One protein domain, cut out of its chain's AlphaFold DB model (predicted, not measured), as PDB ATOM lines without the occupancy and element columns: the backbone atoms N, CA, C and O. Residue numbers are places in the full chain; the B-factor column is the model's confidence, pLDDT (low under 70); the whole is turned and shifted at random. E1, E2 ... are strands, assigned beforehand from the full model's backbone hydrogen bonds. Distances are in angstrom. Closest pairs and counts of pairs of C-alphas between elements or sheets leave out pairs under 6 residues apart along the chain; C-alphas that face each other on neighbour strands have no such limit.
ATOM      1  N   TYR A   7      24.842 228.794  54.650       40.03
ATOM      2  CA  TYR A   7      23.399 228.738  54.443       40.03
ATOM      3  C   TYR A   7      22.669 228.609  55.767       40.03
ATOM      4  O   TYR A   7      23.078 227.826  56.619       40.03
ATOM      5  N   ARG A   8      21.554 229.330  55.910       44.59
ATOM      6  CA  ARG A   8      20.597 229.104  56.995       44.59
ATOM      7  C   ARG A   8      19.222 228.840  56.408       44.59
ATOM      8  O   ARG A   8      18.757 229.577  55.538       44.59
ATOM      9  N   LEU A   9      18.615 227.749  56.859       40.53
ATOM     10  CA  LEU A   9      17.322 227.278  56.393       40.53
ATOM     11  C   LEU A   9      16.235 227.800  57.325       40.53
ATOM     12  O   LEU A   9      16.321 227.611  58.532       40.53
ATOM     13  N   HIS A  10      15.204 228.423  56.758       39.41
ATOM     14  CA  HIS A  10      13.971 228.703  57.487       39.41
ATOM     15  C   HIS A  10      12.982 227.570  57.209       39.41
ATOM     16  O   HIS A  10      12.510 227.373  56.083       39.41
ATOM     17  N   SER A  11      12.766 226.743  58.225       35.91
ATOM     18  CA  SER A  11      11.638 225.825  58.367       35.91
ATOM     19  C   SER A  11      11.508 225.503  59.856       35.91
ATOM     20  O   SER A  11      12.490 225.633  60.580       35.91
ATOM     21  N   LYS A  12      10.359 224.994  60.316       33.34
ATOM     22  CA  LYS A  12      10.180 224.461  61.687       33.34
ATOM     23  C   LYS A  12      11.158 223.331  62.086       33.34
ATOM     24  O   LYS A  12      10.992 222.732  63.141       33.34
ATOM     25  N   MET A  13      12.131 222.984  61.246       32.66
ATOM     26  CA  MET A  13      13.272 222.165  61.632       32.66
ATOM     27  C   MET A  13      14.345 223.077  62.225       32.66
ATOM     28  O   MET A  13      15.023 223.783  61.486       32.66
ATOM     29  N   GLU A  14      14.514 223.027  63.546       27.70
ATOM     30  CA  GLU A  14      15.578 223.680  64.333       27.70
ATOM     31  C   GLU A  14      16.996 223.144  64.018       27.70
ATOM     32  O   GLU A  14      17.870 223.106  64.879       27.70
ATOM     33  N   ASN A  15      17.250 222.710  62.785       31.25
ATOM     34  CA  ASN A  15      18.517 222.118  62.390       31.25
ATOM     35  C   ASN A  15      19.268 223.099  61.484       31.25
ATOM     36  O   ASN A  15      18.879 223.352  60.341       31.25
ATOM     37  N   GLU A  16      20.369 223.652  61.992       33.34
ATOM     38  CA  GLU A  16      21.395 224.254  61.145       33.34
ATOM     39  C   GLU A  16      22.088 223.133  60.371       33.34
ATOM     40  O   GLU A  16      22.734 222.263  60.951       33.34
ATOM     41  N   PHE A  17      21.934 223.137  59.049       35.09
ATOM     42  CA  PHE A  17      22.610 222.179  58.188       35.09
ATOM     43  C   PHE A  17      23.783 222.856  57.470       35.09
ATOM     44  O   PHE A  17      23.586 223.694  56.589       35.09
ATOM     45  N   GLU A  18      25.011 222.469  57.814       35.41
ATOM     46  CA  GLU A  18      26.208 222.812  57.042       35.41
ATOM     47  C   GLU A  18      26.474 221.692  56.022       35.41
ATOM     48  O   GLU A  18      26.840 220.575  56.386       35.41
ATOM     49  N   PHE A  19      26.296 221.970  54.727       36.81
ATOM     50  CA  PHE A  19      26.592 221.007  53.663       36.81
ATOM     51  C   PHE A  19      27.835 221.431  52.869       36.81
ATOM     52  O   PHE A  19      27.926 222.560  52.387       36.81
ATOM     53  N   ARG A  20      28.777 220.501  52.667       33.12
ATOM     54  CA  ARG A  20      29.878 220.649  51.701       33.12
ATOM     55  C   ARG A  20      29.521 219.918  50.416       33.12
ATOM     56  O   ARG A  20      29.349 218.702  50.412       33.12
ATOM     57  N   ILE A  21      29.412 220.665  49.323       37.22
ATOM     58  CA  ILE A  21      29.133 220.105  48.001       37.22
ATOM     59  C   ILE A  21      30.445 219.557  47.436       37.22
ATOM     60  O   ILE A  21      31.347 220.325  47.114       37.22
ATOM     61  N   ASN A  22      30.547 218.235  47.311       30.31
ATOM     62  CA  ASN A  22      31.567 217.607  46.475       30.31
ATOM     63  C   ASN A  22      31.028 217.536  45.041       30.31
ATOM     64  O   ASN A  22      29.981 216.931  44.801       30.31
ATOM     65  N   GLU A  23      31.720 218.175  44.097       35.88
ATOM     66  CA  GLU A  23      31.369 218.190  42.673       35.88
ATOM     67  C   GLU A  23      31.516 216.793  42.052       35.88
ATOM     68  O   GLU A  23      32.533 216.458  41.456       35.88
ATOM     69  N   ASN A  24      30.476 215.971  42.153       32.50
ATOM     70  CA  ASN A  24      30.245 214.886  41.205       32.50
ATOM     71  C   ASN A  24      29.105 215.319  40.279       32.50
ATOM     72  O   ASN A  24      27.937 214.986  40.488       32.50
ATOM     73  N   LEU A  25      29.458 216.128  39.277       40.19
ATOM     74  CA  LEU A  25      28.561 216.564  38.209       40.19
ATOM     75  C   LEU A  25      28.150 215.342  37.377       40.19
ATOM     76  O   LEU A  25      28.941 214.782  36.616       40.19
ATOM     77  N   VAL A  26      26.903 214.898  37.536       40.94
ATOM     78  CA  VAL A  26      26.325 213.866  36.670       40.94
ATOM     79  C   VAL A  26      26.004 214.508  35.324       40.94
ATOM     80  O   VAL A  26      25.110 215.343  35.217       40.94
ATOM     81  N   ASN A  27      26.736 214.087  34.297       38.59
ATOM     82  CA  ASN A  27      26.565 214.508  32.910       38.59
ATOM     83  C   ASN A  27      25.257 213.899  32.347       38.59
ATOM     84  O   ASN A  27      25.248 212.774  31.838       38.59
ATOM     85  N   GLU A  28      24.115 214.577  32.512       49.09
ATOM     86  CA  GLU A  28      22.817 214.111  32.000       49.09
ATOM     87  C   GLU A  28      22.572 214.569  30.548       49.09
ATOM     88  O   GLU A  28      22.821 215.712  30.169       49.09
ATOM     89  N   LYS A  29      22.034 213.660  29.715       52.66
ATOM     90  CA  LYS A  29      21.568 213.949  28.345       52.66
ATOM     91  C   LYS A  29      20.682 215.203  28.319       52.66
ATOM     92  O   LYS A  29      19.825 215.358  29.185       52.66
ATOM     93  N   LYS A  30      20.818 216.019  27.261       62.66
ATOM     94  CA  LYS A  30      20.031 217.243  27.001       62.66
ATOM     95  C   LYS A  30      18.555 217.049  27.376       62.66
ATOM     96  O   LYS A  30      17.828 216.303  26.715       62.66
ATOM     97  N   LEU A  31      18.135 217.693  28.464       72.81
ATOM     98  CA  LEU A  31      16.788 217.579  29.012       72.81
ATOM     99  C   LEU A  31      15.765 218.127  28.005       72.81
ATOM    100  O   LEU A  31      15.929 219.222  27.472       72.81
ATOM    101  N   LEU A  32      14.694 217.370  27.752       73.75
ATOM    102  CA  LEU A  32      13.577 217.789  26.903       73.75
ATOM    103  C   LEU A  32      12.309 217.958  27.742       73.75
ATOM    104  O   LEU A  32      12.051 217.172  28.659       73.75
ATOM    105  N   LEU A  33      11.483 218.946  27.388       75.25
ATOM    106  CA  LEU A  33      10.159 219.112  27.987       75.25
ATOM    107  C   LEU A  33       9.282 217.881  27.688       75.25
ATOM    108  O   LEU A  33       9.158 217.487  26.522       75.25
ATOM    109  N   PRO A  34       8.623 217.276  28.694       79.62
ATOM    110  CA  PRO A  34       7.688 216.183  28.447       79.62
ATOM    111  C   PRO A  34       6.523 216.654  27.563       79.62
ATOM    112  O   PRO A  34       5.902 217.667  27.863       79.62
ATOM    113  N   LYS A  35       6.169 215.918  26.499       76.38
ATOM    114  CA  LYS A  35       5.195 216.348  25.462       76.38
ATOM    115  C   LYS A  35       3.802 216.763  25.984       76.38
ATOM    116  O   LYS A  35       3.068 217.446  25.280       76.38
ATOM    117  N   ASN A  36       3.430 216.389  27.210       80.94
ATOM    118  CA  ASN A  36       2.152 216.712  27.852       80.94
ATOM    119  C   ASN A  36       2.298 217.359  29.245       80.94
ATOM    120  O   ASN A  36       1.329 217.379  30.005       80.94
ATOM    121  N   TYR A  37       3.473 217.900  29.587       78.50
ATOM    122  CA  TYR A  37       3.773 218.390  30.940       78.50
ATOM    123  C   TYR A  37       2.786 219.454  31.452       78.50
ATOM    124  O   TYR A  37       2.518 219.527  32.645       78.50
ATOM    125  N   LYS A  38       2.176 220.248  30.562       81.31
ATOM    126  CA  LYS A  38       1.153 221.249  30.924       81.31
ATOM    127  C   LYS A  38      -0.109 220.645  31.560       81.31
ATOM    128  O   LYS A  38      -0.819 221.363  32.248       81.31
ATOM    129  N   LYS A  39      -0.387 219.356  31.331       84.00
ATOM    130  CA  LYS A  39      -1.535 218.633  31.908       84.00
ATOM    131  C   LYS A  39      -1.210 217.953  33.241       84.00
ATOM    132  O   LYS A  39      -2.092 217.356  33.846       84.00
ATOM    133  N   TRP A  40       0.053 217.966  33.661       86.25
ATOM    134  CA  TRP A  40       0.467 217.345  34.915       86.25
ATOM    135  C   TRP A  40      -0.032 218.182  36.091       86.25
ATOM    136  O   TRP A  40      -0.159 219.404  35.974       86.25
ATOM    137  N   PHE A  41      -0.270 217.538  37.236       84.56
ATOM    138  CA  PHE A  41      -0.575 218.266  38.464       84.56
ATOM    139  C   PHE A  41       0.572 219.232  38.754       84.56
ATOM    140  O   PHE A  41       1.738 218.833  38.701       84.56
ATOM    141  N   SER A  42       0.263 220.502  39.020       85.12
ATOM    142  CA  SER A  42       1.290 221.520  39.213       85.12
ATOM    143  C   SER A  42       1.030 222.371  40.445       85.12
ATOM    144  O   SER A  42      -0.107 222.738  40.731       85.12
ATOM    145  N   LYS A  43       2.106 222.682  41.168       86.31
ATOM    146  CA  LYS A  43       2.118 223.653  42.263       86.31
ATOM    147  C   LYS A  43       3.319 224.567  42.072       86.31
ATOM    148  O   LYS A  43       4.412 224.085  41.773       86.31
ATOM    149  N   SER A  44       3.126 225.867  42.248       86.38
ATOM    150  CA  SER A  44       4.215 226.841  42.257       86.38
ATOM    151  C   SER A  44       4.337 227.508  43.613       86.38
ATOM    152  O   SER A  44       3.336 227.671  44.301       86.38
ATOM    153  N   THR A  45       5.551 227.905  43.965       87.12
ATOM    154  CA  THR A  45       5.839 228.730  45.141       87.12
ATOM    155  C   THR A  45       6.959 229.690  44.766       87.12
ATOM    156  O   THR A  45       7.833 229.329  43.970       87.12
ATOM    157  N   LYS A  46       6.912 230.914  45.282       89.19
ATOM    158  CA  LYS A  46       8.020 231.857  45.166       89.19
ATOM    159  C   LYS A  46       9.143 231.478  46.131       89.19
ATOM    160  O   LYS A  46       8.982 230.638  47.015       89.19
ATOM    161  N   GLY A  47      10.295 232.086  45.927       86.00
ATOM    162  CA  GLY A  47      11.415 232.034  46.844       86.00
ATOM    163  C   GLY A  47      12.554 232.890  46.323       86.00
ATOM    164  O   GLY A  47      12.476 233.468  45.237       86.00
ATOM    165  N   GLY A  48      13.645 232.949  47.063       86.06
ATOM    166  CA  GLY A  48      14.797 233.724  46.635       86.06
ATOM    167  C   GLY A  48      16.072 233.326  47.343       86.06
ATOM    168  O   GLY A  48      16.065 232.504  48.260       86.06
ATOM    169  N   PHE A  49      17.156 233.931  46.879       87.44
ATOM    170  CA  PHE A  49      18.449 233.909  47.541       87.44
ATOM    171  C   PHE A  49      18.726 235.305  48.078       87.44
ATOM    172  O   PHE A  49      18.794 236.263  47.302       87.44
ATOM    173  N   TYR A  50      18.882 235.404  49.393       84.56
ATOM    174  CA  TYR A  50      19.082 236.664  50.101       84.56
ATOM    175  C   TYR A  50      20.465 236.665  50.714       84.56
ATOM    176  O   TYR A  50      20.788 235.773  51.499       84.56
ATOM    177  N   PHE A  51      21.284 237.661  50.391       83.19
ATOM    178  CA  PHE A  51      22.503 237.852  51.159       83.19
ATOM    179  C   PHE A  51      22.146 238.468  52.513       83.19
ATOM    180  O   PHE A  51      21.735 239.625  52.579       83.19
ATOM    181  N   ASN A  52      22.331 237.716  53.595       77.69
ATOM    182  CA  ASN A  52      22.067 238.194  54.943       77.69
ATOM    183  C   ASN A  52      23.380 238.574  55.635       77.69
ATOM    184  O   ASN A  52      24.332 237.788  55.699       77.69
ATOM    185  N   GLN A  53      23.436 239.807  56.145       74.94
ATOM    186  CA  GLN A  53      24.650 240.336  56.760       74.94
ATOM    187  C   GLN A  53      24.919 239.736  58.143       74.94
ATOM    188  O   GLN A  53      26.084 239.500  58.456       74.94
ATOM    189  N   ASN A  54      23.869 239.434  58.914       72.88
ATOM    190  CA  ASN A  54      23.968 238.916  60.282       72.88
ATOM    191  C   ASN A  54      24.665 237.548  60.318       72.88
ATOM    192  O   ASN A  54      25.553 237.333  61.137       72.88
ATOM    193  N   ILE A  55      24.325 236.649  59.388       73.75
ATOM    194  CA  ILE A  55      24.968 235.323  59.275       73.75
ATOM    195  C   ILE A  55      26.143 235.297  58.284       73.75
ATOM    196  O   ILE A  55      26.775 234.258  58.088       73.75
ATOM    197  N   ASN A  56      26.420 236.430  57.626       76.38
ATOM    198  CA  ASN A  56      27.405 236.566  56.551       76.38
ATOM    199  C   ASN A  56      27.296 235.430  55.508       76.38
ATOM    200  O   ASN A  56      28.285 234.772  55.171       76.38
ATOM    201  N   GLY A  57      26.075 235.194  55.025       81.44
ATOM    202  CA  GLY A  57      25.711 234.025  54.226       81.44
ATOM    203  C   GLY A  57      24.486 234.257  53.344       81.44
ATOM    204  O   GLY A  57      23.971 235.371  53.251       81.44
ATOM    205  N   ILE A  58      24.036 233.195  52.678       82.94
ATOM    206  CA  ILE A  58      22.855 233.203  51.816       82.94
ATOM    207  C   ILE A  58      21.705 232.507  52.542       82.94
ATOM    208  O   ILE A  58      21.815 231.356  52.954       82.94
ATOM    209  N   ILE A  59      20.577 233.197  52.666       81.88
ATOM    210  CA  ILE A  59      19.310 232.590  53.078       81.88
ATOM    211  C   ILE A  59      18.584 232.114  51.821       81.88
ATOM    212  O   ILE A  59      18.518 232.838  50.823       81.88
ATOM    213  N   ALA A  60      18.039 230.900  51.877       84.00
ATOM    214  CA  ALA A  60      17.244 230.299  50.814       84.00
ATOM    215  C   ALA A  60      16.012 229.596  51.398       84.00
ATOM    216  O   ALA A  60      16.062 229.027  52.490       84.00
ATOM    217  N   ASN A  61      14.903 229.615  50.660       83.50
ATOM    218  CA  ASN A  61      13.677 228.932  51.070       83.50
ATOM    219  C   ASN A  61      13.805 227.412  50.925       83.50
ATOM    220  O   ASN A  61      14.327 226.924  49.927       83.50
ATOM    221  N   SER A  62      13.238 226.664  51.869       82.62
ATOM    222  CA  SER A  62      13.063 225.216  51.750       82.62
ATOM    223  C   SER A  62      11.610 224.859  51.451       82.62
ATOM    224  O   SER A  62      10.691 225.592  51.814       82.62
ATOM    225  N   PHE A  63      11.381 223.728  50.781       82.75
ATOM    226  CA  PHE A  63      10.027 223.280  50.455       82.75
ATOM    227  C   PHE A  63       9.826 221.823  50.838       82.75
ATOM    228  O   PHE A  63      10.517 220.942  50.328       82.75
ATOM    229  N   ALA A  64       8.819 221.561  51.667       85.38
ATOM    230  CA  ALA A  64       8.353 220.205  51.919       85.38
ATOM    231  C   ALA A  64       7.537 219.683  50.724       85.38
ATOM    232  O   ALA A  64       6.695 220.387  50.152       85.38
ATOM    233  N   LEU A  65       7.785 218.433  50.353       85.81
ATOM    234  CA  LEU A  65       7.103 217.722  49.284       85.81
ATOM    235  C   LEU A  65       6.681 216.337  49.778       85.81
ATOM    236  O   LEU A  65       7.518 215.454  49.951       85.81
ATOM    237  N   ASP A  66       5.375 216.134  49.925       86.69
ATOM    238  CA  ASP A  66       4.793 214.848  50.306       86.69
ATOM    239  C   ASP A  66       4.261 214.100  49.078       86.69
ATOM    240  O   ASP A  66       3.329 214.545  48.400       86.69
ATOM    241  N   LEU A  67       4.844 212.936  48.789       87.31
ATOM    242  CA  LEU A  67       4.447 212.070  47.683       87.31
ATOM    243  C   LEU A  67       3.770 210.808  48.208       87.31
ATOM    244  O   LEU A  67       4.405 209.945  48.811       87.31
ATOM    245  N   LYS A  68       2.478 210.656  47.900       87.88
ATOM    246  CA  LYS A  68       1.709 209.444  48.234       87.88
ATOM    247  C   LYS A  68       2.092 208.234  47.380       87.88
ATOM    248  O   LYS A  68       1.938 207.100  47.811       87.88
ATOM    249  N   HIS A  69       2.601 208.480  46.176       87.75
ATOM    250  CA  HIS A  69       2.964 207.446  45.213       87.75
ATOM    251  C   HIS A  69       4.308 207.769  44.574       87.75
ATOM    252  O   HIS A  69       4.705 208.937  44.481       87.75
ATOM    253  N   LYS A  70       4.973 206.733  44.059       90.56
ATOM    254  CA  LYS A  70       6.138 206.902  43.190       90.56
ATOM    255  C   LYS A  70       5.764 207.810  42.018       90.56
ATOM    256  O   LYS A  70       4.757 207.596  41.349       90.56
ATOM    257  N   SER A  71       6.563 208.843  41.785       88.75
ATOM    258  CA  SER A  71       6.211 209.934  40.878       88.75
ATOM    259  C   SER A  71       7.413 210.395  40.065       88.75
ATOM    260  O   SER A  71       8.553 210.331  40.524       88.75
ATOM    261  N   THR A  72       7.158 210.895  38.856       88.94
ATOM    262  CA  THR A  72       8.128 211.733  38.143       88.94
ATOM    263  C   THR A  72       7.795 213.187  38.418       88.94
ATOM    264  O   THR A  72       6.665 213.626  38.195       88.94
ATOM    265  N   LEU A  73       8.803 213.939  38.843       87.88
ATOM    266  CA  LEU A  73       8.736 215.378  38.996       87.88
ATOM    267  C   LEU A  73       9.505 216.074  37.887       87.88
ATOM    268  O   LEU A  73      10.584 215.644  37.476       87.88
ATOM    269  N   PHE A  74       8.933 217.177  37.426       86.94
ATOM    270  CA  PHE A  74       9.578 218.136  36.552       86.94
ATOM    271  C   PHE A  74       9.574 219.498  37.246       86.94
ATOM    272  O   PHE A  74       8.520 220.115  37.436       86.94
ATOM    273  N   PHE A  75      10.757 219.927  37.664       86.62
ATOM    274  CA  PHE A  75      11.006 221.207  38.305       86.62
ATOM    275  C   PHE A  75      11.331 222.244  37.246       86.62
ATOM    276  O   PHE A  75      12.123 221.986  36.343       86.62
ATOM    277  N   THR A  76      10.742 223.424  37.384       87.00
ATOM    278  CA  THR A  76      11.131 224.604  36.618       87.00
ATOM    279  C   THR A  76      11.337 225.763  37.571       87.00
ATOM    280  O   THR A  76      10.431 226.068  38.348       87.00
ATOM    281  N   ILE A  77      12.491 226.406  37.480       87.25
ATOM    282  CA  ILE A  77      12.811 227.651  38.165       87.25
ATOM    283  C   ILE A  77      12.829 228.749  37.108       87.25
ATOM    284  O   ILE A  77      13.505 228.622  36.086       87.25
ATOM    285  N   GLU A  78      12.059 229.800  37.342       88.25
ATOM    286  CA  GLU A  78      12.023 230.999  36.507       88.25
ATOM    287  C   GLU A  78      12.258 232.242  37.366       88.25
ATOM    288  O   GLU A  78      12.032 232.219  38.577       88.25
ATOM    289  N   GLU A  79      12.720 233.321  36.745       86.81
ATOM    290  CA  GLU A  79      12.873 234.607  37.423       86.81
ATOM    291  C   GLU A  79      11.506 235.162  37.837       86.81
ATOM    292  O   GLU A  79      10.557 235.179  37.043       86.81
ATOM    293  N   PHE A  80      11.406 235.643  39.077       86.00
ATOM    294  CA  PHE A  80      10.231 236.372  39.537       86.00
ATOM    295  C   PHE A  80      10.467 237.878  39.407       86.00
ATOM    296  O   PHE A  80      11.234 238.472  40.163       86.00
ATOM    297  N   LYS A  81       9.790 238.499  38.438       84.31
ATOM    298  CA  LYS A  81       9.897 239.937  38.180       84.31
ATOM    299  C   LYS A  81       8.978 240.719  39.113       84.31
ATOM    300  O   LYS A  81       7.784 240.435  39.183       84.31
ATOM    301  N   THR A  82       9.528 241.734  39.771       82.62
ATOM    302  CA  THR A  82       8.771 242.672  40.614       82.62
ATOM    303  C   THR A  82       8.762 244.067  39.990       82.62
ATOM    304  O   THR A  82       9.388 244.296  38.954       82.62
ATOM    305  N   LYS A  83       8.052 245.017  40.612       82.25
ATOM    306  CA  LYS A  83       8.050 246.424  40.174       82.25
ATOM    307  C   LYS A  83       9.447 247.053  40.198       82.25
ATOM    308  O   LYS A  83       9.710 247.960  39.413       82.25
ATOM    309  N   LEU A  84      10.316 246.594  41.099       81.69
ATOM    310  CA  LEU A  84      11.704 247.026  41.180       81.69
ATOM    311  C   LEU A  84      12.591 245.952  40.550       81.69
ATOM    312  O   LEU A  84      12.491 244.765  40.861       81.69
ATOM    313  N   HIS A  85      13.450 246.373  39.630       76.62
ATOM    314  CA  HIS A  85      14.365 245.459  38.966       76.62
ATOM    315  C   HIS A  85      15.496 245.073  39.926       76.62
ATOM    316  O   HIS A  85      16.142 245.950  40.505       76.62
ATOM    317  N   SER A  86      15.711 243.766  40.093       78.62
ATOM    318  CA  SER A  86      16.950 243.250  40.676       78.62
ATOM    319  C   SER A  86      18.027 243.241  39.605       78.62
ATOM    320  O   SER A  86      17.757 242.861  38.472       78.62
ATOM    321  N   ILE A  87      19.254 243.601  39.975       78.00
ATOM    322  CA  ILE A  87      20.412 243.476  39.076       78.00
ATOM    323  C   ILE A  87      20.782 242.013  38.780       78.00
ATOM    324  O   ILE A  87      21.619 241.753  37.916       78.00
ATOM    325  N   TYR A  88      20.215 241.060  39.528       78.50
ATOM    326  CA  TYR A  88      20.437 239.635  39.332       78.50
ATOM    327  C   TYR A  88      19.329 239.032  38.479       78.50
ATOM    328  O   TYR A  88      18.195 238.868  38.925       78.50
ATOM    329  N   GLU A  89      19.706 238.641  37.269       79.00
ATOM    330  CA  GLU A  89      18.853 237.916  36.330       79.00
ATOM    331  C   GLU A  89      19.159 236.418  36.389       79.00
ATOM    332  O   GLU A  89      20.296 236.011  36.658       79.00
ATOM    333  N   LEU A  90      18.164 235.577  36.081       76.06
ATOM    334  CA  LEU A  90      18.343 234.116  36.107       76.06
ATOM    335  C   LEU A  90      19.456 233.655  35.151       76.06
ATOM    336  O   LEU A  90      20.097 232.629  35.374       76.06
ATOM    337  N   GLU A  91      19.702 234.409  34.080       74.25
ATOM    338  CA  GLU A  91      20.754 234.108  33.113       74.25
ATOM    339  C   GLU A  91      22.151 234.102  33.739       74.25
ATOM    340  O   GLU A  91      22.968 233.260  33.364       74.25
ATOM    341  N   ASN A  92      22.359 234.963  34.738       77.00
ATOM    342  CA  ASN A  92      23.625 235.201  35.424       77.00
ATOM    343  C   ASN A  92      23.705 234.512  36.789       77.00
ATOM    344  O   ASN A  92      24.644 234.770  37.533       77.00
ATOM    345  N   MET A  93      22.724 233.682  37.138       80.25
ATOM    346  CA  MET A  93      22.670 232.977  38.411       80.25
ATOM    347  C   MET A  93      22.877 231.485  38.201       80.25
ATOM    348  O   MET A  93      22.255 230.858  37.342       80.25
ATOM    349  N   ASP A  94      23.728 230.895  39.030       80.75
ATOM    350  CA  ASP A  94      23.831 229.454  39.143       80.75
ATOM    351  C   ASP A  94      22.797 228.970  40.166       80.75
ATOM    352  O   ASP A  94      22.744 229.446  41.300       80.75
ATOM    353  N   VAL A  95      21.924 228.055  39.750       82.56
ATOM    354  CA  VAL A  95      20.841 227.561  40.602       82.56
ATOM    355  C   VAL A  95      20.813 226.046  40.553       82.56
ATOM    356  O   VAL A  95      20.772 225.430  39.487       82.56
ATOM    357  N   SER A  96      20.827 225.441  41.731       83.81
ATOM    358  CA  SER A  96      20.738 224.002  41.943       83.81
ATOM    359  C   SER A  96      19.634 223.697  42.957       83.81
ATOM    360  O   SER A  96      19.260 224.571  43.730       83.81
ATOM    361  N   ILE A  97      19.091 222.479  42.962       83.31
ATOM    362  CA  ILE A  97      18.192 221.988  44.021       83.31
ATOM    363  C   ILE A  97      18.809 220.740  44.643       83.31
ATOM    364  O   ILE A  97      19.134 219.784  43.933       83.31
ATOM    365  N   LEU A  98      18.922 220.737  45.970       86.12
ATOM    366  CA  LEU A  98      19.121 219.532  46.766       86.12
ATOM    367  C   LEU A  98      17.763 218.901  47.050       86.12
ATOM    368  O   LEU A  98      16.814 219.583  47.440       86.12
ATOM    369  N   VAL A  99      17.683 217.590  46.867       86.75
ATOM    370  CA  VAL A  99      16.545 216.779  47.291       86.75
ATOM    371  C   VAL A  99      17.002 215.949  48.476       86.75
ATOM    372  O   VAL A  99      17.891 215.111  48.327       86.75
ATOM    373  N   ILE A 100      16.394 216.191  49.630       87.56
ATOM    374  CA  ILE A 100      16.730 215.552  50.903       87.56
ATOM    375  C   ILE A 100      15.556 214.688  51.356       87.56
ATOM    376  O   ILE A 100      14.394 215.066  51.180       87.56
ATOM    377  N   LYS A 101      15.855 213.523  51.924       87.00
ATOM    378  CA  LYS A 101      14.892 212.632  52.577       87.00
ATOM    379  C   LYS A 101      15.591 211.963  53.752       87.00
ATOM    380  O   LYS A 101      16.717 211.519  53.578       87.00
ATOM    381  N   ASP A 102      14.912 211.871  54.892       84.94
ATOM    382  CA  ASP A 102      15.434 211.210  56.097       84.94
ATOM    383  C   ASP A 102      16.839 211.734  56.486       84.94
ATOM    384  O   ASP A 102      17.743 210.963  56.777       84.94
ATOM    385  N   ASP A 103      17.026 213.060  56.403       78.19
ATOM    386  CA  ASP A 103      18.288 213.795  56.623       78.19
ATOM    387  C   ASP A 103      19.458 213.441  55.679       78.19
ATOM    388  O   ASP A 103      20.558 213.983  55.803       78.19
ATOM    389  N   GLU A 104      19.213 212.621  54.655       78.81
ATOM    390  CA  GLU A 104      20.188 212.271  53.624       78.81
ATOM    391  C   GLU A 104      19.955 213.046  52.320       78.81
ATOM    392  O   GLU A 104      18.831 213.177  51.814       78.81
ATOM    393  N   ILE A 105      21.045 213.536  51.717       80.06
ATOM    394  CA  ILE A 105      21.007 214.120  50.371       80.06
ATOM    395  C   ILE A 105      20.817 212.986  49.364       80.06
ATOM    396  O   ILE A 105      21.756 212.268  49.026       80.06
ATOM    397  N   LEU A 106      19.607 212.866  48.824       78.06
ATOM    398  CA  LEU A 106      19.295 211.865  47.808       78.06
ATOM    399  C   LEU A 106      19.787 212.258  46.420       78.06
ATOM    400  O   LEU A 106      20.158 211.401  45.620       78.06
ATOM    401  N   SER A 107      19.714 213.546  46.084       73.56
ATOM    402  CA  SER A 107      20.190 214.025  44.790       73.56
ATOM    403  C   SER A 107      20.510 215.510  44.807       73.56
ATOM    404  O   SER A 107      19.789 216.299  45.419       73.56
ATOM    405  N   VAL A 108      21.534 215.883  44.045       70.19
ATOM    406  CA  VAL A 108      21.810 217.262  43.645       70.19
ATOM    407  C   VAL A 108      21.442 217.390  42.173       70.19
ATOM    408  O   VAL A 108      21.915 216.610  41.345       70.19
ATOM    409  N   LYS A 109      20.577 218.345  41.836       72.44
ATOM    410  CA  LYS A 109      20.265 218.682  40.444       72.44
ATOM    411  C   LYS A 109      20.711 220.105  40.171       72.44
ATOM    412  O   LYS A 109      20.138 221.041  40.723       72.44
ATOM    413  N   SER A 110      21.724 220.259  39.328       67.31
ATOM    414  CA  SER A 110      22.189 221.564  38.868       67.31
ATOM    415  C   SER A 110      21.424 221.968  37.618       67.31
ATOM    416  O   SER A 110      21.394 221.243  36.628       67.31
ATOM    417  N   PHE A 111      20.759 223.121  37.682       66.38
ATOM    418  CA  PHE A 111      19.870 223.580  36.617       66.38
ATOM    419  C   PHE A 111      20.583 224.510  35.631       66.38
ATOM    420  O   PHE A 111      20.058 224.767  34.547       66.38
ATOM    421  N   THR A 112      21.777 224.999  35.985       57.38
ATOM    422  CA  THR A 112      22.572 225.941  35.182       57.38
ATOM    423  C   THR A 112      22.828 225.424  33.758       57.38
ATOM    424  O   THR A 112      22.884 226.214  32.820       57.38
ATOM    425  N   GLU A 113      22.889 224.102  33.575       55.78
ATOM    426  CA  GLU A 113      23.182 223.443  32.292       55.78
ATOM    427  C   GLU A 113      21.928 222.977  31.523       55.78
ATOM    428  O   GLU A 113      22.014 222.527  30.381       55.78
ATOM    429  N   THR A 114      20.738 223.097  32.117       65.31
ATOM    430  CA  THR A 114      19.469 222.584  31.569       65.31
ATOM    431  C   THR A 114      18.425 223.695  31.471       65.31
ATOM    432  O   THR A 114      17.321 223.626  32.018       65.31
ATOM    433  N   LYS A 115      18.778 224.746  30.723       71.00
ATOM    434  CA  LYS A 115      17.857 225.829  30.364       71.00
ATOM    435  C   LYS A 115      16.986 225.409  29.180       71.00
ATOM    436  O   LYS A 115      17.489 225.031  28.122       71.00
ATOM    437  N   ILE A 116      15.671 225.473  29.363       76.69
ATOM    438  CA  ILE A 116      14.697 225.336  28.279       76.69
ATOM    439  C   ILE A 116      13.893 226.628  28.244       76.69
ATOM    440  O   ILE A 116      13.251 226.976  29.236       76.69
ATOM    441  N   GLU A 117      13.955 227.337  27.113       78.38
ATOM    442  CA  GLU A 117      13.513 228.737  27.020       78.38
ATOM    443  C   GLU A 117      14.255 229.578  28.082       78.38
ATOM    444  O   GLU A 117      15.481 229.523  28.144       78.38
ATOM    445  N   ASN A 118      13.529 230.276  28.961       77.25
ATOM    446  CA  ASN A 118      14.081 231.110  30.036       77.25
ATOM    447  C   ASN A 118      13.916 230.459  31.419       77.25
ATOM    448  O   ASN A 118      13.740 231.152  32.422       77.25
ATOM    449  N   LYS A 119      13.884 229.122  31.476       82.50
ATOM    450  CA  LYS A 119      13.666 228.375  32.719       82.50
ATOM    451  C   LYS A 119      14.756 227.349  32.935       82.50
ATOM    452  O   LYS A 119      15.035 226.515  32.074       82.50
ATOM    453  N   CYS A 120      15.288 227.363  34.140       82.56
ATOM    454  CA  CYS A 120      16.109 226.304  34.690       82.56
ATOM    455  C   CYS A 120      15.213 225.081  34.922       82.56
ATOM    456  O   CYS A 120      14.231 225.180  35.658       82.56
ATOM    457  N   CYS A 121      15.510 223.931  34.308       83.38
ATOM    458  CA  CYS A 121      14.656 222.739  34.385       83.38
ATOM    459  C   CYS A 121      15.382 221.510  34.953       83.38
ATOM    460  O   CYS A 121      16.521 221.258  34.601       83.38
ATOM    461  N   ALA A 122      14.705 220.680  35.752       82.69
ATOM    462  CA  ALA A 122      15.228 219.369  36.147       82.69
ATOM    463  C   ALA A 122      14.122 218.321  36.208       82.69
ATOM    464  O   ALA A 122      12.976 218.616  36.555       82.69
ATOM    465  N   LYS A 123      14.480 217.071  35.915       84.25
ATOM    466  CA  LYS A 123      13.592 215.917  36.051       84.25
ATOM    467  C   LYS A 123      14.132 214.982  37.123       84.25
ATOM    468  O   LYS A 123      15.312 214.646  37.112       84.25
ATOM    469  N   VAL A 124      13.261 214.537  38.021       85.25
ATOM    470  CA  VAL A 124      13.622 213.611  39.100       85.25
ATOM    471  C   VAL A 124      12.533 212.560  39.252       85.25
ATOM    472  O   VAL A 124      11.348 212.883  39.242       85.25
ATOM    473  N   ASP A 125      12.928 211.301  39.392       87.69
ATOM    474  CA  ASP A 125      12.026 210.218  39.766       87.69
ATOM    475  C   ASP A 125      12.162 209.964  41.267       87.69
ATOM    476  O   ASP A 125      13.246 209.628  41.736       87.69
ATOM    477  N   LEU A 126      11.069 210.121  42.014       88.56
ATOM    478  CA  LEU A 126      11.042 209.944  43.466       88.56
ATOM    479  C   LEU A 126      10.069 208.828  43.853       88.56
ATOM    480  O   LEU A 126       9.020 208.648  43.228       88.56
ATOM    481  N   ALA A 127      10.427 208.060  44.881       90.94
ATOM    482  CA  ALA A 127       9.521 207.111  45.521       90.94
ATOM    483  C   ALA A 127       8.433 207.852  46.323       90.94
ATOM    484  O   ALA A 127       8.422 209.079  46.405       90.94
ATOM    485  N   SER A 128       7.498 207.106  46.911       90.00
ATOM    486  CA  SER A 128       6.621 207.676  47.933       90.00
ATOM    487  C   SER A 128       7.432 208.074  49.171       90.00
ATOM    488  O   SER A 128       8.412 207.414  49.535       90.00
ATOM    489  N   GLY A 129       7.009 209.144  49.829       90.69
ATOM    490  CA  GLY A 129       7.657 209.667  51.025       90.69
ATOM    491  C   GLY A 129       7.595 211.184  51.105       90.69
ATOM    492  O   GLY A 129       7.076 211.853  50.208       90.69
ATOM    493  N   ARG A 130       8.145 211.704  52.199       89.25
ATOM    494  CA  ARG A 130       8.332 213.131  52.430       89.25
ATOM    495  C   ARG A 130       9.747 213.526  52.039       89.25
ATOM    496  O   ARG A 130      10.701 212.843  52.393       89.25
ATOM    497  N   TYR A 131       9.860 214.620  51.305       88.00
ATOM    498  CA  TYR A 131      11.116 215.164  50.813       88.00
ATOM    499  C   TYR A 131      11.215 216.637  51.184       88.00
ATOM    500  O   TYR A 131      10.200 217.336  51.237       88.00
ATOM    501  N   PHE A 132      12.438 217.122  51.355       87.75
ATOM    502  CA  PHE A 132      12.733 218.543  51.436       87.75
ATOM    503  C   PHE A 132      13.537 218.963  50.213       87.75
ATOM    504  O   PHE A 132      14.519 218.328  49.831       87.75
ATOM    505  N   LEU A 133      13.064 220.015  49.559       85.56
ATOM    506  CA  LEU A 133      13.692 220.601  48.390       85.56
ATOM    507  C   LEU A 133      14.373 221.892  48.816       85.56
ATOM    508  O   LEU A 133      13.709 222.796  49.324       85.56
ATOM    509  N   PHE A 134      15.668 221.986  48.551       85.31
ATOM    510  CA  PHE A 134      16.474 223.149  48.894       85.31
ATOM    511  C   PHE A 134      17.119 223.705  47.634       85.31
ATOM    512  O   PHE A 134      18.125 223.166  47.165       85.31
ATOM    513  N   PRO A 135      16.544 224.756  47.036       84.81
ATOM    514  CA  PRO A 135      17.256 225.544  46.057       84.81
ATOM    515  C   PRO A 135      18.471 226.184  46.715       84.81
ATOM    516  O   PRO A 135      18.400 226.654  47.849       84.81
ATOM    517  N   PHE A 136      19.570 226.238  45.983       82.25
ATOM    518  CA  PHE A 136      20.793 226.878  46.430       82.25
ATOM    519  C   PHE A 136      21.562 227.436  45.224       82.25
ATOM    520  O   PHE A 136      21.357 227.011  44.082       82.25
ATOM    521  N   THR A 137      22.447 228.393  45.486       82.12
ATOM    522  CA  THR A 137      23.363 229.017  44.516       82.12
ATOM    523  C   THR A 137      24.762 228.982  45.104       82.12
ATOM    524  O   THR A 137      24.973 229.403  46.230       82.12
ATOM    525  N   THR A 138      25.785 228.549  44.385       72.75
ATOM    526  CA  THR A 138      27.165 228.548  44.910       72.75
ATOM    527  C   THR A 138      27.636 229.917  45.431       72.75
ATOM    528  O   THR A 138      28.686 229.992  46.061       72.75
ATOM    529  N   GLY A 139      26.888 231.004  45.192       70.19
ATOM    530  CA  GLY A 139      27.203 232.350  45.660       70.19
ATOM    531  C   GLY A 139      28.314 232.989  44.837       70.19
ATOM    532  O   GLY A 139      28.790 234.074  45.161       70.19
ATOM    533  N   CYS A 140      28.716 232.338  43.742       66.94
ATOM    534  CA  CYS A 140      29.670 232.887  42.790       66.94
ATOM    535  C   CYS A 140      29.135 234.169  42.140       66.94
ATOM    536  O   CYS A 140      29.915 235.077  41.838       66.94
ATOM    537  N   HIS A 141      27.814 234.251  41.958       76.00
ATOM    538  CA  HIS A 141      27.144 235.368  41.296       76.00
ATOM    539  C   HIS A 141      26.444 236.316  42.278       76.00
ATOM    540  O   HIS A 141      26.648 237.528  42.186       76.00
ATOM    541  N   LEU A 142      25.711 235.789  43.265       82.38
ATOM    542  CA  LEU A 142      25.120 236.594  44.339       82.38
ATOM    543  C   LEU A 142      26.191 236.983  45.364       82.38
ATOM    544  O   LEU A 142      26.639 236.152  46.153       82.38
ATOM    545  N   LYS A 143      26.605 238.252  45.358       77.94
ATOM    546  CA  LYS A 143      27.749 238.726  46.147       77.94
ATOM    547  C   LYS A 143      27.339 239.693  47.247       77.94
ATOM    548  O   LYS A 143      26.377 240.453  47.138       77.94
ATOM    549  N   LYS A 144      28.154 239.712  48.303       83.00
ATOM    550  CA  LYS A 144      28.107 240.767  49.313       83.00
ATOM    551  C   LYS A 144      28.432 242.119  48.671       83.00
ATOM    552  O   LYS A 144      29.451 242.233  47.982       83.00
ATOM    553  N   ARG A 145      27.619 243.139  48.949       84.12
ATOM    554  CA  ARG A 145      27.903 244.532  48.612       84.12
ATOM    555  C   ARG A 145      29.233 244.921  49.257       84.12
ATOM    556  O   ARG A 145      29.392 244.811  50.469       84.12
ATOM    557  N   PHE A 268      18.357 237.580  44.582       86.00
ATOM    558  CA  PHE A 268      17.794 236.931  43.406       86.00
ATOM    559  C   PHE A 268      16.407 236.373  43.728       86.00
ATOM    560  O   PHE A 268      16.254 235.603  44.677       86.00
ATOM    561  N   LEU A 269      15.407 236.748  42.930       85.12
ATOM    562  CA  LEU A 269      14.019 236.335  43.114       85.12
ATOM    563  C   LEU A 269      13.634 235.277  42.087       85.12
ATOM    564  O   LEU A 269      13.852 235.425  40.883       85.12
ATOM    565  N   SER A 270      13.009 234.213  42.572       85.31
ATOM    566  CA  SER A 270      12.670 233.058  41.760       85.31
ATOM    567  C   SER A 270      11.261 232.559  42.033       85.31
ATOM    568  O   SER A 270      10.690 232.716  43.113       85.31
ATOM    569  N   LYS A 271      10.698 231.901  41.030       86.81
ATOM    570  CA  LYS A 271       9.484 231.114  41.161       86.81
ATOM    571  C   LYS A 271       9.801 229.678  40.803       86.81
ATOM    572  O   LYS A 271      10.274 229.380  39.707       86.81
ATOM    573  N   ILE A 272       9.506 228.781  41.734       85.19
ATOM    574  CA  ILE A 272       9.722 227.352  41.570       85.19
ATOM    575  C   ILE A 272       8.375 226.710  41.309       85.19
ATOM    576  O   ILE A 272       7.462 226.750  42.132       85.19
ATOM    577  N   MET A 273       8.259 226.081  40.152       85.06
ATOM    578  CA  MET A 273       7.089 225.321  39.758       85.06
ATOM    579  C   MET A 273       7.437 223.841  39.672       85.06
ATOM    580  O   MET A 273       8.407 223.430  39.037       85.06
ATOM    581  N   ARG A 274       6.610 223.039  40.334       83.81
ATOM    582  CA  ARG A 274       6.750 221.595  40.480       83.81
ATOM    583  C   ARG A 274       5.599 220.951  39.736       83.81
ATOM    584  O   ARG A 274       4.443 221.200  40.072       83.81
ATOM    585  N   ARG A 275       5.908 220.146  38.722       85.50
ATOM    586  CA  ARG A 275       4.921 219.339  38.002       85.50
ATOM    587  C   ARG A 275       5.115 217.878  38.316       85.50
ATOM    588  O   ARG A 275       6.237 217.391  38.241       85.50
ATOM    589  N   VAL A 276       4.028 217.194  38.631       81.56
ATOM    590  CA  VAL A 276       4.048 215.818  39.117       81.56
ATOM    591  C   VAL A 276       3.161 214.952  38.236       81.56
ATOM    592  O   VAL A 276       2.014 215.302  37.948       81.56
ATOM    593  N   ILE A 277       3.694 213.802  37.838       83.69
ATOM    594  CA  ILE A 277       2.919 212.691  37.292       83.69
ATOM    595  C   ILE A 277       3.117 211.468  38.185       83.69
ATOM    596  O   ILE A 277       4.248 211.063  38.473       83.69
ATOM    597  N   PHE A 278       2.005 210.891  38.633       78.88
ATOM    598  CA  PHE A 278       2.010 209.673  39.433       78.88
ATOM    599  C   PHE A 278       2.285 208.473  38.528       78.88
ATOM    600  O   PHE A 278       1.650 208.317  37.483       78.88
ATOM    601  N   LYS A 279       3.237 207.630  38.925       71.94
ATOM    602  CA  LYS A 279       3.445 206.322  38.310       71.94
ATOM    603  C   LYS A 279       2.622 205.319  39.105       71.94
ATOM    604  O   LYS A 279       3.008 204.947  40.210       71.94
TER     605      LYS A 279
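What this domain is: This is residues 7 to 145 and 268 to 279 of the 281 residues of a protein of Brachionus plicatilis (UniProt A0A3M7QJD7). Two strongly twisted sheets wrap round one another into a flattened, nearly closed barrel: at one seam E3 of the first sheet runs on into E4 of the second, and at the other E8 and E7 come close over a few residues. Outside this barrel, residues 11 to 40 make a wide loop from E1 to E2. The printed part has 151 residues with ten named strands, E1 to E10 in chain order, and no named helix; the class is all strand, with 75 residues, under half, in named elements. The first sheet, E1 E3 E2 E10 E5 E8, is mixed, and the second, E4 E9 E6 E7, is all antiparallel. The whole is compact, with a radius of gyration of the C-alphas of 15.3 A and spans of 46 by 35 by 31 A.

Where its parts are: E1 is residues 7 to 10, beginning at C-alpha 7 (23.399, 228.738, 54.443). E2, residues 41 to 52, is the longest by residues and measures 34.4 A. E3 is residues 57 to 61 and E4 residues 63 to 67. E5, residues 71 to 79, measures 25.8 A. E6 is residues 96 to 101, E7 residues 104 to 110, E8 residues 119 to 126 at 21.5 A, and E9 residues 129 to 136 at 22.1 A. E10, residues 268 to 278, measures 31.7 A and ends at C-alpha 278 (2.010, 209.673, 39.433).

How they stand to each other: E2 pairs antiparallel with E10 over residues 41 to 49, with N 45 and O 272 2.9 A apart, and with E3 over residues 49 to 52, with N 59 and O 50 2.8 A apart; E2 and E3 are a hairpin. E10 and E5 are antiparallel, with N 273 and O 76 at 2.8 A, and so are E5 and E8, with N 75 and O 122 at 2.8 A. E1 is parallel to E3, with C-alphas 7 and 58 facing each other at 5.2 A and no N and O pair within hydrogen-bond range. E3 runs on into E4 at 37 degrees. E4 and E9 have N 65 and O 131 at 2.8 A, E9 and E6 have N 98 and O 134 at 2.8 A, and the hairpin E6 and E7 has N 99 and O 107 at 2.9 A. The closest C-alphas of E7 and E8, Lys 109 and Ala 122, are 6.7 A apart.

The domain as a whole: The two C-alphas farthest apart, those of Arg 145 and Lys 279, are 46.5 A apart. Residues 146 to 267 are not printed, and C-alphas 145 and 268 are 13.7 A apart across the cut. The links E1 to E2 and E5 to E6 are long. The mean pLDDT of the printed part is 74.7; residues 7 to 30, 110 to 114 and 140 are under 70.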